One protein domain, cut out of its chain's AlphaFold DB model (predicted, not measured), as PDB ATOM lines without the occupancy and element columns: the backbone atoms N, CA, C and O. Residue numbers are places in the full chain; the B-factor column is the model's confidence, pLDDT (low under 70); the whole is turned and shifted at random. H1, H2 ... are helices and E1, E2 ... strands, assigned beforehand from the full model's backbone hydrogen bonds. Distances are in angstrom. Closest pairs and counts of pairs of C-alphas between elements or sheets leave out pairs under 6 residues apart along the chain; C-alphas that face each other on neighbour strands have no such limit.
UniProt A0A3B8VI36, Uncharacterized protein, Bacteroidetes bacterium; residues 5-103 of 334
ATOM      1  N   GLY A   5      65.742 -33.600  -2.564       62.78
ATOM      2  CA  GLY A   5      64.747 -32.611  -2.985       62.78
ATOM      3  C   GLY A   5      63.273 -33.038  -2.941       62.78
ATOM      4  O   GLY A   5      62.471 -32.334  -2.344       62.78
ATOM      5  N   MET A   6      62.898 -34.180  -3.532       71.69
ATOM      6  CA  MET A   6      61.492 -34.632  -3.506       71.69
ATOM      7  C   MET A   6      61.015 -35.035  -2.103       71.69
ATOM      8  O   MET A   6      59.896 -34.698  -1.735       71.69
ATOM      9  N   PHE A   7      61.855 -35.709  -1.312       75.62
ATOM     10  CA  PHE A   7      61.501 -36.107   0.056       75.62
ATOM     11  C   PHE A   7      61.322 -34.886   0.961       75.62
ATOM     12  O   PHE A   7      60.384 -34.841   1.747       75.62
ATOM     13  N   GLU A   8      62.150 -33.853   0.776       81.88
ATOM     14  CA  GLU A   8      62.010 -32.590   1.506       81.88
ATOM     15  C   GLU A   8      60.652 -31.920   1.266       81.88
ATOM     16  O   GLU A   8      60.070 -31.382   2.203       81.88
ATOM     17  N   ILE A   9      60.137 -31.949   0.030       83.94
ATOM     18  CA  ILE A   9      58.822 -31.375  -0.286       83.94
ATOM     19  C   ILE A   9      57.704 -32.207   0.342       83.94
ATOM     20  O   ILE A   9      56.804 -31.641   0.957       83.94
ATOM     21  N   GLU A  10      57.765 -33.535   0.243       87.19
ATOM     22  CA  GLU A  10      56.756 -34.401   0.864       87.19
ATOM     23  C   GLU A  10      56.693 -34.219   2.384       87.19
ATOM     24  O   GLU A  10      55.602 -34.111   2.950       87.19
ATOM     25  N   ASP A  11      57.846 -34.153   3.046       89.25
ATOM     26  CA  ASP A  11      57.930 -33.962   4.492       89.25
ATOM     27  C   ASP A  11      57.475 -32.556   4.899       89.25
ATOM     28  O   ASP A  11      56.734 -32.404   5.870       89.25
ATOM     29  N   LEU A  12      57.831 -31.530   4.119       90.12
ATOM     30  CA  LEU A  12      57.349 -30.163   4.318       90.12
ATOM     31  C   LEU A  12      55.816 -30.092   4.288       90.12
ATOM     32  O   LEU A  12      55.219 -29.478   5.172       90.12
ATOM     33  N   VAL A  13      55.184 -30.733   3.303       92.06
ATOM     34  CA  VAL A  13      53.720 -30.761   3.147       92.06
ATOM     35  C   VAL A  13      53.064 -31.488   4.324       92.06
ATOM     36  O   VAL A  13      52.138 -30.954   4.939       92.06
ATOM     37  N   LYS A  14      53.592 -32.657   4.709       91.06
ATOM     38  CA  LYS A  14      53.089 -33.428   5.860       91.06
ATOM     39  C   LYS A  14      53.202 -32.650   7.173       91.06
ATOM     40  O   LYS A  14      52.269 -32.680   7.972       91.06
ATOM     41  N   ASN A  15      54.293 -31.914   7.380       93.62
ATOM     42  CA  ASN A  15      54.510 -31.112   8.589       93.62
ATOM     43  C   ASN A  15      53.498 -29.965   8.750       93.62
ATOM     44  O   ASN A  15      53.259 -29.526   9.872       93.62
ATOM     45  N   HIS A  16      52.869 -29.513   7.661       94.56
ATOM     46  CA  HIS A  16      51.780 -28.528   7.698       94.56
ATOM     47  C   HIS A  16      50.388 -29.178   7.818       94.56
ATOM     48  O   HIS A  16      49.375 -28.486   7.757       94.56
ATOM     49  N   GLY A  17      50.310 -30.504   7.979       94.31
ATOM     50  CA  GLY A  17      49.047 -31.238   8.088       94.31
ATOM     51  C   GLY A  17      48.325 -31.460   6.755       94.31
ATOM     52  O   GLY A  17      47.138 -31.777   6.752       94.31
ATOM     53  N   TRP A  18      49.021 -31.295   5.628       95.69
ATOM     54  CA  TRP A  18      48.482 -31.549   4.292       95.69
ATOM     55  C   TRP A  18      48.839 -32.959   3.808       95.69
ATOM     56  O   TRP A  18      49.869 -33.529   4.171       95.69
ATOM     57  N   ILE A  19      47.998 -33.519   2.938       93.31
ATOM     58  CA  ILE A  19      48.227 -34.816   2.295       93.31
ATOM     59  C   ILE A  19      48.868 -34.583   0.928       93.31
ATOM     60  O   ILE A  19      48.282 -33.915   0.080       93.31
ATOM     61  N   TYR A  20      50.045 -35.162   0.692       92.12
ATOM     62  CA  TYR A  20      50.716 -35.111  -0.608       92.12
ATOM     63  C   TYR A  20      50.375 -36.328  -1.473       92.12
ATOM     64  O   TYR A  20      50.596 -37.469  -1.065       92.12
ATOM     65  N   ILE A  21      49.886 -36.088  -2.688       89.75
ATOM     66  CA  ILE A  21      49.539 -37.110  -3.678       89.75
ATOM     67  C   ILE A  21      50.458 -36.941  -4.889       89.75
ATOM     68  O   ILE A  21      50.187 -36.148  -5.786       89.75
ATOM     69  N   SER A  22      51.545 -37.714  -4.923       84.06
ATOM     70  CA  SER A  22      52.563 -37.658  -5.987       84.06
ATOM     71  C   SER A  22      52.161 -38.359  -7.289       84.06
ATOM     72  O   SER A  22      52.786 -38.161  -8.330       84.06
ATOM     73  N   ARG A  23      51.161 -39.247  -7.216       77.56
ATOM     74  CA  ARG A  23      50.694 -40.094  -8.319       77.56
ATOM     75  C   ARG A  23      49.195 -40.329  -8.201       77.56
ATOM     76  O   ARG A  23      48.767 -41.389  -7.748       77.56
ATOM     77  N   PRO A  24      48.369 -39.359  -8.593       73.50
ATOM     78  CA  PRO A  24      46.934 -39.464  -8.374       73.50
ATOM     79  C   PRO A  24      46.258 -40.599  -9.172       73.50
ATOM     80  O   PRO A  24      45.130 -40.971  -8.854       73.50
ATOM     81  N   TRP A  25      46.946 -41.197 -10.151       75.69
ATOM     82  CA  TRP A  25      46.521 -42.388 -10.899       75.69
ATOM     83  C   TRP A  25      46.906 -43.734 -10.256       75.69
ATOM     84  O   TRP A  25      46.432 -44.770 -10.716       75.69
ATOM     85  N   ASP A  26      47.711 -43.761  -9.184       71.81
ATOM     86  CA  ASP A  26      48.085 -45.001  -8.473       71.81
ATOM     87  C   ASP A  26      46.993 -45.383  -7.447       71.81
ATOM     88  O   ASP A  26      47.253 -45.571  -6.259       71.81
ATOM     89  N   LYS A  27      45.734 -45.474  -7.907       68.50
ATOM     90  CA  LYS A  27      44.541 -45.831  -7.106       68.50
ATOM     91  C   LYS A  27      44.177 -44.825  -6.009       68.50
ATOM     92  O   LYS A  27      43.349 -45.134  -5.155       68.50
ATOM     93  N   THR A  28      44.751 -43.622  -6.034       80.50
ATOM     94  CA  THR A  28      44.451 -42.565  -5.054       80.50
ATOM     95  C   THR A  28      43.217 -41.771  -5.467       80.50
ATOM     96  O   THR A  28      42.186 -41.879  -4.817       80.50
ATOM     97  N   ILE A  29      43.291 -41.031  -6.578       81.44
ATOM     98  CA  ILE A  29      42.155 -40.282  -7.143       81.44
ATOM     99  C   ILE A  29      41.509 -41.082  -8.275       81.44
ATOM    100  O   ILE A  29      40.284 -41.156  -8.348       81.44
ATOM    101  N   TRP A  30      42.323 -41.718  -9.121       81.25
ATOM    102  CA  TRP A  30      41.866 -42.614 -10.182       81.25
ATOM    103  C   TRP A  30      42.346 -44.035  -9.955       81.25
ATOM    104  O   TRP A  30      43.476 -44.265  -9.526       81.25
ATOM    105  N   ILE A  31      41.498 -44.993 -10.308       76.25
ATOM    106  CA  ILE A  31      41.811 -46.414 -10.340       76.25
ATOM    107  C   ILE A  31      42.491 -46.699 -11.686       76.25
ATOM    108  O   ILE A  31      41.850 -46.638 -12.739       76.25
ATOM    109  N   SER A  32      43.804 -46.966 -11.626       62.56
ATOM    110  CA  SER A  32      44.762 -47.021 -12.751       62.56
ATOM    111  C   SER A  32      44.289 -47.770 -13.994       62.56
ATOM    112  O   SER A  32      44.690 -47.431 -15.103       62.56
ATOM    113  N   ASP A  33      43.447 -48.783 -13.809       61.53
ATOM    114  CA  ASP A  33      43.138 -49.746 -14.861       61.53
ATOM    115  C   ASP A  33      41.963 -49.285 -15.744       61.53
ATOM    116  O   ASP A  33      41.882 -49.696 -16.897       61.53
ATOM    117  N   ASN A  34      41.108 -48.376 -15.247       62.41
ATOM    118  CA  ASN A  34      39.899 -47.912 -15.948       62.41
ATOM    119  C   ASN A  34      39.720 -46.381 -15.978       62.41
ATOM    120  O   ASN A  34      38.709 -45.909 -16.491       62.41
ATOM    121  N   LEU A  35      40.649 -45.601 -15.401       69.44
ATOM    122  CA  LEU A  35      40.471 -44.155 -15.146       69.44
ATOM    123  C   LEU A  35      39.197 -43.835 -14.336       69.44
ATOM    124  O   LEU A  35      38.695 -42.711 -14.352       69.44
ATOM    125  N   GLU A  36      38.675 -44.821 -13.608       81.81
ATOM    126  CA  GLU A  36      37.493 -44.667 -12.771       81.81
ATOM    127  C   GLU A  36      37.849 -43.864 -11.515       81.81
ATOM    128  O   GLU A  36      38.924 -44.042 -10.935       81.81
ATOM    129  N   LEU A  37      36.963 -42.959 -11.101       85.81
ATOM    130  CA  LEU A  37      37.170 -42.144  -9.906       85.81
ATOM    131  C   LEU A  37      37.106 -43.012  -8.648       85.81
ATOM    132  O   LEU A  37      36.125 -43.718  -8.416       85.81
ATOM    133  N   ASN A  38      38.108 -42.885  -7.780       89.12
ATOM    134  CA  ASN A  38      38.073 -43.459  -6.442       89.12
ATOM    135  C   ASN A  38      37.144 -42.619  -5.545       89.12
ATOM    136  O   ASN A  38      37.574 -41.752  -4.782       89.12
ATOM    137  N   THR A  39      35.839 -42.850  -5.684       89.56
ATOM    138  CA  THR A  39      34.802 -42.070  -4.995       89.56
ATOM    139  C   THR A  39      34.884 -42.226  -3.477       89.56
ATOM    140  O   THR A  39      34.678 -41.246  -2.760       89.56
ATOM    141  N   ASP A  40      35.261 -43.407  -2.982       91.19
ATOM    142  CA  ASP A  40      35.441 -43.657  -1.549       91.19
ATOM    143  C   ASP A  40      36.557 -42.786  -0.970       91.19
ATOM    144  O   ASP A  40      36.363 -42.136   0.057       91.19
ATOM    145  N   PHE A  41      37.707 -42.708  -1.648       91.62
ATOM    146  CA  PHE A  41      38.793 -41.809  -1.254       91.62
ATOM    147  C   PHE A  41      38.305 -40.357  -1.184       91.62
ATOM    148  O   PHE A  41      38.475 -39.689  -0.161       91.62
ATOM    149  N   LEU A  42      37.649 -39.882  -2.246       92.31
ATOM    150  CA  LEU A  42      37.176 -38.501  -2.342       92.31
ATOM    151  C   LEU A  42      36.156 -38.158  -1.243       92.31
ATOM    152  O   LEU A  42      36.279 -37.119  -0.595       92.31
ATOM    153  N   LEU A  43      35.164 -39.022  -1.003       93.19
ATOM    154  CA  LEU A  43      34.128 -38.795   0.009       93.19
ATOM    155  C   LEU A  43      34.676 -38.885   1.437       93.19
ATOM    156  O   LEU A  43      34.319 -38.052   2.270       93.19
ATOM    157  N   ASN A  44      35.568 -39.839   1.714       94.06
ATOM    158  CA  ASN A  44      36.180 -39.989   3.033       94.06
ATOM    159  C   ASN A  44      37.020 -38.759   3.399       94.06
ATOM    160  O   ASN A  44      36.847 -38.187   4.477       94.06
ATOM    161  N   HIS A  45      37.883 -38.298   2.490       93.56
ATOM    162  CA  HIS A  45      38.725 -37.127   2.742       93.56
ATOM    163  C   HIS A  45      37.932 -35.816   2.758       93.56
ATOM    164  O   HIS A  45      38.256 -34.923   3.545       93.56
ATOM    165  N   LYS A  46      36.847 -35.719   1.977       93.31
ATOM    166  CA  LYS A  46      35.880 -34.618   2.079       93.31
ATOM    167  C   LYS A  46      35.221 -34.570   3.458       93.31
ATOM    168  O   LYS A  46      35.187 -33.512   4.079       93.31
ATOM    169  N   ALA A  47      34.735 -35.705   3.966       93.88
ATOM    170  CA  ALA A  47      34.111 -35.782   5.291       93.88
ATOM    171  C   ALA A  47      35.086 -35.395   6.417       93.88
ATOM    172  O   ALA A  47      34.690 -34.764   7.395       93.88
ATOM    173  N   GLN A  48      36.368 -35.721   6.248       94.56
ATOM    174  CA  GLN A  48      37.446 -35.353   7.169       94.56
ATOM    175  C   GLN A  48      37.954 -33.915   6.993       94.56
ATOM    176  O   GLN A  48      38.824 -33.501   7.755       94.56
ATOM    177  N   LYS A  49      37.456 -33.161   5.999       94.31
ATOM    178  CA  LYS A  49      37.976 -31.835   5.617       94.31
ATOM    179  C   LYS A  49      39.497 -31.844   5.418       94.31
ATOM    180  O   LYS A  49      40.212 -30.966   5.894       94.31
ATOM    181  N   SER A  50      39.996 -32.891   4.764       94.94
ATOM    182  CA  SER A  50      41.424 -33.030   4.480       94.94
ATOM    183  C   SER A  50      41.898 -31.935   3.529       94.94
ATOM    184  O   SER A  50      41.203 -31.615   2.565       94.94
ATOM    185  N   LYS A  51      43.113 -31.431   3.761       95.88
ATOM    186  CA  LYS A  51      43.806 -30.519   2.847       95.88
ATOM    187  C   LYS A  51      44.720 -31.313   1.924       95.88
ATOM    188  O   LYS A  51      45.503 -32.137   2.408       95.88
ATOM    189  N   LEU A  52      44.624 -31.096   0.615       95.00
ATOM    190  CA  LEU A  52      45.313 -31.931  -0.374       95.00
ATOM    191  C   LEU A  52      46.314 -31.153  -1.220       95.00
ATOM    192  O   LEU A  52      46.022 -30.069  -1.710       95.00
ATOM    193  N   ILE A  53      47.459 -31.768  -1.495       94.94
ATOM    194  CA  ILE A  53      48.329 -31.395  -2.604       94.94
ATOM    195  C   ILE A  53      48.346 -32.533  -3.610       94.94
ATOM    196  O   ILE A  53      48.625 -33.674  -3.252       94.94
ATOM    197  N   VAL A  54      48.080 -32.217  -4.873       92.62
ATOM    198  CA  VAL A  54      48.104 -33.185  -5.971       92.62
ATOM    199  C   VAL A  54      49.176 -32.781  -6.969       92.62
ATOM    200  O   VAL A  54      49.135 -31.684  -7.522       92.62
ATOM    201  N   ASP A  55      50.143 -33.664  -7.201       90.25
ATOM    202  CA  ASP A  55      51.240 -33.425  -8.131       90.25
ATOM    203  C   ASP A  55      50.872 -33.865  -9.553       90.25
ATOM    204  O   ASP A  55      50.834 -35.055  -9.864       90.25
ATOM    205  N   MET A  56      50.612 -32.890 -10.427       88.06
ATOM    206  CA  MET A  56      50.416 -33.095 -11.866       88.06
ATOM    207  C   MET A  56      51.595 -32.550 -12.680       88.06
ATOM    208  O   MET A  56      51.531 -32.467 -13.902       88.06
ATOM    209  N   SER A  57      52.699 -32.170 -12.043       86.81
ATOM    210  CA  SER A  57      53.821 -31.506 -12.718       86.81
ATOM    211  C   SER A  57      54.737 -32.461 -13.498       86.81
ATOM    212  O   SER A  57      55.673 -32.036 -14.178       86.81
ATOM    213  N   ILE A  58      54.485 -33.769 -13.448       79.62
ATOM    214  CA  ILE A  58      55.215 -34.724 -14.280       79.62
ATOM    215  C   ILE A  58      54.765 -34.626 -15.751       79.62
ATOM    216  O   ILE A  58      53.679 -34.136 -16.073       79.62
ATOM    217  N   GLU A  59      55.628 -35.081 -16.664       70.75
ATOM    218  CA  GLU A  59      55.367 -35.072 -18.109       70.75
ATOM    219  C   GLU A  59      53.991 -35.678 -18.438       70.75
ATOM    220  O   GLU A  59      53.678 -36.759 -17.946       70.75
ATOM    221  N   HIS A  60      53.228 -35.007 -19.313       68.31
ATOM    222  CA  HIS A  60      51.905 -35.400 -19.836       68.31
ATOM    223  C   HIS A  60      50.674 -35.135 -18.958       68.31
ATOM    224  O   HIS A  60      49.564 -35.361 -19.435       68.31
ATOM    225  N   TRP A  61      50.829 -34.646 -17.725       67.56
ATOM    226  CA  TRP A  61      49.687 -34.499 -16.811       67.56
ATOM    227  C   TRP A  61      49.330 -33.041 -16.505       67.56
ATOM    228  O   TRP A  61      48.145 -32.708 -16.448       67.56
ATOM    229  N   GLY A  62      50.324 -32.167 -16.374       60.75
ATOM    230  CA  GLY A  62      50.133 -30.738 -16.108       60.75
ATOM    231  C   GLY A  62      50.084 -29.882 -17.372       60.75
ATOM    232  O   GLY A  62      50.178 -30.406 -18.480       60.75
ATOM    233  N   GLY A  63      49.995 -28.568 -17.186       59.84
ATOM    234  CA  GLY A  63      50.097 -27.582 -18.255       59.84
ATOM    235  C   GLY A  63      48.777 -27.162 -18.900       59.84
ATOM    236  O   GLY A  63      47.810 -27.918 -18.958       59.84
ATOM    237  N   THR A  64      48.755 -25.935 -19.407       56.03
ATOM    238  CA  THR A  64      47.635 -25.252 -20.067       56.03
ATOM    239  C   THR A  64      47.066 -26.000 -21.271       56.03
ATOM    240  O   THR A  64      45.899 -25.798 -21.609       56.03
ATOM    241  N   GLN A  65      47.855 -26.859 -21.921       59.44
ATOM    242  CA  GLN A  65      47.386 -27.684 -23.042       59.44
ATOM    243  C   GLN A  65      46.863 -29.061 -22.606       59.44
ATOM    244  O   GLN A  65      46.232 -29.768 -23.396       59.44
ATOM    245  N   SER A  66      47.070 -29.443 -21.345       65.38
ATOM    246  CA  SER A  66      46.546 -30.684 -20.790       65.38
ATOM    247  C   SER A  66      45.080 -30.507 -20.407       65.38
ATOM    248  O   SER A  66      44.755 -29.911 -19.382       65.38
ATOM    249  N   GLN A  67      44.166 -31.102 -21.179       64.38
ATOM    250  CA  GLN A  67      42.758 -31.215 -20.763       64.38
ATOM    251  C   GLN A  67      42.617 -31.904 -19.395       64.38
ATOM    252  O   GLN A  67      41.626 -31.695 -18.690       64.38
ATOM    253  N   CYS A  68      43.619 -32.696 -18.995       77.19
ATOM    254  CA  CYS A  68      43.635 -33.354 -17.703       77.19
ATOM    255  C   CYS A  68      43.686 -32.330 -16.566       77.19
ATOM    256  O   CYS A  68      42.894 -32.469 -15.640       77.19
ATOM    257  N   ILE A  69      44.529 -31.289 -16.621       83.06
ATOM    258  CA  ILE A  69      44.708 -30.394 -15.464       83.06
ATOM    259  C   ILE A  69      43.408 -29.676 -15.079       83.06
ATOM    260  O   ILE A  69      43.062 -29.618 -13.900       83.06
ATOM    261  N   ASP A  70      42.629 -29.230 -16.067       86.06
ATOM    262  CA  ASP A  70      41.342 -28.565 -15.839       86.06
ATOM    263  C   ASP A  70      40.267 -29.514 -15.328       86.06
ATOM    264  O   ASP A  70      39.446 -29.143 -14.485       86.06
ATOM    265  N   MET A  71      40.267 -30.752 -15.820       86.69
ATOM    266  CA  MET A  71      39.374 -31.792 -15.327       86.69
ATOM    267  C   MET A  71      39.681 -32.124 -13.861       86.69
ATOM    268  O   MET A  71      38.763 -32.169 -13.042       86.69
ATOM    269  N   VAL A  72      40.963 -32.298 -13.515       88.62
ATOM    270  CA  VAL A  72      41.398 -32.553 -12.134       88.62
ATOM    271  C   VAL A  72      41.060 -31.372 -11.236       88.62
ATOM    272  O   VAL A  72      40.532 -31.572 -10.147       88.62
ATOM    273  N   TYR A  73      41.301 -30.142 -11.692       91.75
ATOM    274  CA  TYR A  73      40.973 -28.949 -10.923       91.75
ATOM    275  C   TYR A  73      39.481 -28.892 -10.580       91.75
ATOM    276  O   TYR A  73      39.120 -28.720  -9.417       91.75
ATOM    277  N   LYS A  74      38.602 -29.073 -11.577       92.56
ATOM    278  CA  LYS A  74      37.142 -29.077 -11.375       92.56
ATOM    279  C   LYS A  74      36.707 -30.170 -10.405       92.56
ATOM    280  O   LYS A  74      35.875 -29.910  -9.541       92.56
ATOM    281  N   LEU A  75      37.289 -31.363 -10.537       92.19
ATOM    282  CA  LEU A  75      37.048 -32.472  -9.625       92.19
ATOM    283  C   LEU A  75      37.449 -32.094  -8.196       92.19
ATOM    284  O   LEU A  75      36.625 -32.171  -7.295       92.19
ATOM    285  N   LEU A  76      38.681 -31.639  -7.968       94.00
ATOM    286  CA  LEU A  76      39.142 -31.286  -6.623       94.00
ATOM    287  C   LEU A  76      38.288 -30.173  -6.007       94.00
ATOM    288  O   LEU A  76      37.862 -30.296  -4.863       94.00
ATOM    289  N   ASN A  77      37.923 -29.166  -6.797       95.19
ATOM    290  CA  ASN A  77      37.061 -28.066  -6.370       95.19
ATOM    291  C   ASN A  77      35.628 -28.502  -5.998       95.19
ATOM    292  O   ASN A  77      34.923 -27.772  -5.310       95.19
ATOM    293  N   GLN A  78      35.164 -29.671  -6.449       94.38
ATOM    294  CA  GLN A  78      33.869 -30.235  -6.049       94.38
ATOM    295  C   GLN A  78      33.933 -30.941  -4.679       94.38
ATOM    296  O   GLN A  78      32.918 -31.057  -3.972       94.38
ATOM    297  N   TYR A  79      35.106 -31.455  -4.303       94.19
ATOM    298  CA  TYR A  79      35.266 -32.313  -3.128       94.19
ATOM    299  C   TYR A  79      36.016 -31.657  -1.966       94.19
ATOM    300  O   TYR A  79      35.764 -32.051  -0.831       94.19
ATOM    301  N   PHE A  80      36.864 -30.660  -2.214       95.44
ATOM    302  CA  PHE A  80      37.774 -30.105  -1.213       95.44
ATOM    303  C   PHE A  80      37.686 -28.582  -1.146       95.44
ATOM    304  O   PHE A  80      37.725 -27.913  -2.178       95.44
ATOM    305  N   ASP A  81      37.621 -28.057   0.079       92.94
ATOM    306  CA  ASP A  81      37.699 -26.616   0.349       92.94
ATOM    307  C   ASP A  81      39.151 -26.113   0.211       92.94
ATOM    308  O   ASP A  81      39.394 -25.050  -0.355       92.94
ATOM    309  N   ASP A  82      40.118 -26.924   0.661       94.62
ATOM    310  CA  ASP A  82      41.553 -26.630   0.642       94.62
ATOM    311  C   ASP A  82      42.304 -27.645  -0.232       94.62
ATOM    312  O   ASP A  82      42.502 -28.807   0.148       94.62
ATOM    313  N   PHE A  83      42.764 -27.211  -1.403       96.12
ATOM    314  CA  PHE A  83      43.659 -28.015  -2.230       96.12
ATOM    315  C   PHE A  83      44.676 -27.162  -2.990       96.12
ATOM    316  O   PHE A  83      44.426 -26.002  -3.305       96.12
ATOM    317  N   ILE A  84      45.813 -27.768  -3.328       95.56
ATOM    318  CA  ILE A  84      46.817 -27.220  -4.240       95.56
ATOM    319  C   ILE A  84      47.082 -28.261  -5.325       95.56
ATOM    320  O   ILE A  84      47.345 -29.429  -5.043       95.56
ATOM    321  N   LEU A  85      47.030 -27.841  -6.581       93.62
ATOM    322  CA  LEU A  85      47.324 -28.669  -7.739       93.62
ATOM    323  C   LEU A  85      48.630 -28.175  -8.369       93.62
ATOM    324  O   LEU A  85      48.719 -27.044  -8.852       93.62
ATOM    325  N   LEU A  86      49.663 -29.015  -8.324       92.12
ATOM    326  CA  LEU A  86      50.984 -28.673  -8.840       92.12
ATOM    327  C   LEU A  86      51.043 -28.902 -10.351       92.12
ATOM    328  O   LEU A  86      50.656 -29.963 -10.833       92.12
ATOM    329  N   SER A  87      51.579 -27.935 -11.091       89.69
ATOM    330  CA  SER A  87      51.738 -27.975 -12.547       89.69
ATOM    331  C   SER A  87      53.185 -27.732 -12.956       89.69
ATOM    332  O   SER A  87      53.913 -27.021 -12.277       89.69
ATOM    333  N   HIS A  88      53.610 -28.263 -14.101       87.19
ATOM    334  CA  HIS A  88      54.907 -27.904 -14.680       87.19
ATOM    335  C   HIS A  88      54.887 -26.568 -15.423       87.19
ATOM    336  O   HIS A  88      55.939 -26.103 -15.850       87.19
ATOM    337  N   SER A  89      53.713 -25.968 -15.623       87.38
ATOM    338  CA  SER A  89      53.605 -24.709 -16.345       87.38
ATOM    339  C   SER A  89      53.880 -23.530 -15.423       87.38
ATOM    340  O   SER A  89      53.208 -23.389 -14.394       87.38
ATOM    341  N   PRO A  90      54.823 -22.644 -15.777       84.31
ATOM    342  CA  PRO A  90      55.128 -21.482 -14.959       84.31
ATOM    343  C   PRO A  90      53.993 -20.458 -14.952       84.31
ATOM    344  O   PRO A  90      53.988 -19.613 -14.074       84.31
ATOM    345  N   ILE A  91      53.017 -20.523 -15.863       84.94
ATOM    346  CA  ILE A  91      51.910 -19.550 -15.945       84.94
ATOM    347  C   ILE A  91      50.594 -20.059 -15.347       84.94
ATOM    348  O   ILE A  91      49.675 -19.274 -15.134       84.94
ATOM    349  N   ASP A  92      50.490 -21.352 -15.037       84.31
ATOM    350  CA  ASP A  92      49.239 -21.956 -14.557       84.31
ATOM    351  C   ASP A  92      48.747 -21.342 -13.243       84.31
ATOM    352  O   ASP A  92      47.546 -21.156 -13.045       84.31
ATOM    353  N   HIS A  93      49.675 -20.948 -12.371       82.25
ATOM    354  CA  HIS A  93      49.357 -20.292 -11.103       82.25
ATOM    355  C   HIS A  93      48.670 -18.922 -11.268       82.25
ATOM    356  O   HIS A  93      48.049 -18.435 -10.326       82.25
ATOM    357  N   LEU A  94      48.767 -18.303 -12.452       86.06
ATOM    358  CA  LEU A  94      48.064 -17.061 -12.798       86.06
ATOM    359  C   LEU A  94      46.634 -17.325 -13.289       86.06
ATOM    360  O   LEU A  94      45.814 -16.412 -13.331       86.06
ATOM    361  N   ARG A  95      46.342 -18.566 -13.691       88.62
ATOM    362  CA  ARG A  95      45.088 -18.961 -14.338       88.62
ATOM    363  C   ARG A  95      44.006 -19.311 -13.327       88.62
ATOM    364  O   ARG A  95      42.856 -18.920 -13.506       88.62
ATOM    365  N   LEU A  96      44.368 -20.056 -12.282       89.88
ATOM    366  CA  LEU A  96      43.453 -20.497 -11.230       89.88
ATOM    367  C   LEU A  96      44.138 -20.420  -9.856       89.88
ATOM    368  O   LEU A  96      45.317 -20.756  -9.746       89.88
ATOM    369  N   PRO A  97      43.413 -20.031  -8.790       91.12
ATOM    370  CA  PRO A  97      44.014 -19.739  -7.490       91.12
ATOM    371  C   PRO A  97      44.693 -20.946  -6.845       91.12
ATOM    372  O   PRO A  97      45.688 -20.746  -6.158       91.12
ATOM    373  N   ASN A  98      44.216 -22.172  -7.082       94.00
ATOM    374  CA  ASN A  98      44.781 -23.388  -6.483       94.00
ATOM    375  C   ASN A  98      45.812 -24.090  -7.380       94.00
ATOM    376  O   ASN A  98      46.256 -25.188  -7.054       94.00
ATOM    377  N   LEU A  99      46.206 -23.477  -8.501       92.44
ATOM    378  CA  LEU A  99      47.329 -23.950  -9.306       92.44
ATOM    379  C   LEU A  99      48.642 -23.367  -8.778       92.44
ATOM    380  O   LEU A  99      48.732 -22.187  -8.428       92.44
ATOM    381  N   LEU A 100      49.684 -24.194  -8.751       91.94
ATOM    382  CA  LEU A 100      51.029 -23.765  -8.386       91.94
ATOM    383  C   LEU A 100      52.060 -24.424  -9.302       91.94
ATOM    384  O   LEU A 100      52.020 -25.631  -9.519       91.94
ATOM    385  N   PHE A 101      52.996 -23.640  -9.835       90.06
ATOM    386  CA  PHE A 101      54.122 -24.188 -10.589       90.06
ATOM    387  C   PHE A 101      54.992 -25.064  -9.679       90.06
ATOM    388  O   PHE A 101      55.277 -24.669  -8.556       90.06
ATOM    389  N   PHE A 102      55.449 -26.219 -10.158       89.88
ATOM    390  CA  PHE A 102      56.377 -27.100  -9.459       89.88
ATOM    391  C   PHE A 102      57.458 -27.615 -10.421       89.88
ATOM    392  O   PHE A 102      57.145 -28.333 -11.377       89.88
ATOM    393  N   PRO A 103      58.747 -27.296 -10.187       90.44
ATOM    394  CA  PRO A 103      59.838 -27.740 -11.048       90.44
ATOM    395  C   PRO A 103      60.239 -29.193 -10.735       90.44
ATOM    396  O   PRO A 103      61.358 -29.466 -10.304       90.44
TER     397      PRO A 103
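AT A GLANCE: This is residues 5 to 103 of the 334 residues of an uncharacterized protein of Bacteroidetes bacterium (UniProt A0A3B8VI36). A small twisted sheet of four parallel strands forms the core, with the longest helix, H3, packed along one face over E3 and H1 on the other face by E1 and E2. H2 lies off the sheet by the last residue of H3, and the short H4 sits by the edge strand E4. The printed part has 99 residues, with four named helices and four named strands alternating as H1 E1 H2 E2 H3 E3 H4 E4; the sheet order is E1 E2 E3 E4, and the class is mixed, helices and strands. The whole is compact and rounded, with a radius of gyration of the C-alphas of 12.8 A and spans of 32 by 32 by 23 A.

HOW THE PARTS SIT: In the sheet, E2, residues 52 to 55, and E3, residues 83 to 87, are the inner strands, parallel at 10 degrees, with N 84 and O 52 2.8 A apart, within hydrogen-bond range. E1, residues 19 to 21, is an edge strand parallel to E2 at 23 degrees, with N 53 and O 19 2.8 A apart. E4, residues 99 to 101, is the other edge strand, parallel to E3 at 40 degrees, with N 87 and O 100 2.8 A apart. From edge to edge the strands' lines turn by 68 degrees. H3, residues 67 to 79, is on the sheet at a height of 9.8 A, over E3, and runs along the strands, at 3 degrees to E3 on the local plane; the closest C-alphas, of Leu 76 and Phe 83, are 7.1 A apart. H1, residues 5 to 15, is on the sheet too; its closest C-alphas to E1 are those of Glu 10 and Tyr 20, 6.3 A. With H3 on one face and H1 on the other, there are three layers, helices on both faces of a sheet. H2, residues 39 to 47, is not on the sheet; it only just touches H3, with 3 pairs of C-alphas within 8 A, through residue 79 of H3 alone, 5.7 A from Lys 46 between C-alphas. H4, residues 92 to 95, only grazes the sheet with residues 92 to 94; C-alphas 93 and 99 are 4.6 A apart, the closest of H4 and E4. E1, H2, E2, then E2, H3, E3, then E3, H4, E4 are strand-helix-strand units, parallel neighbour strands joined through a helix, each with a right-handed crossover. Every O i to N i+4 pair is within hydrogen-bond range in H1, H2 and H3; H4 is too short for one.

IN THESE COORDINATES: H3 is 19.2 A from first to last C-alpha, H1 15.5 A, E3 13.1 A and H2 12.1 A; E2 is 9.9 A, E4 6.9 A, E1 6.5 A and H4 5.1 A. H1 begins at C-alpha 5, (64.747, -32.611, -2.985), and E4 ends at C-alpha 101, (54.122, -24.188, -10.589).

THE WHOLE: The two C-alphas farthest apart, of Asn 15 and Asn 34, are 33.1 A apart. The printed part has no cut; the links E1 to H2, 17 residues, and E2 to H3, 11 residues, are long, and the others are tight. Mean pLDDT of the printed part is 85.0, with residue 5, residue 27, residues 32 to 35 and residues 60 to 67 under 70.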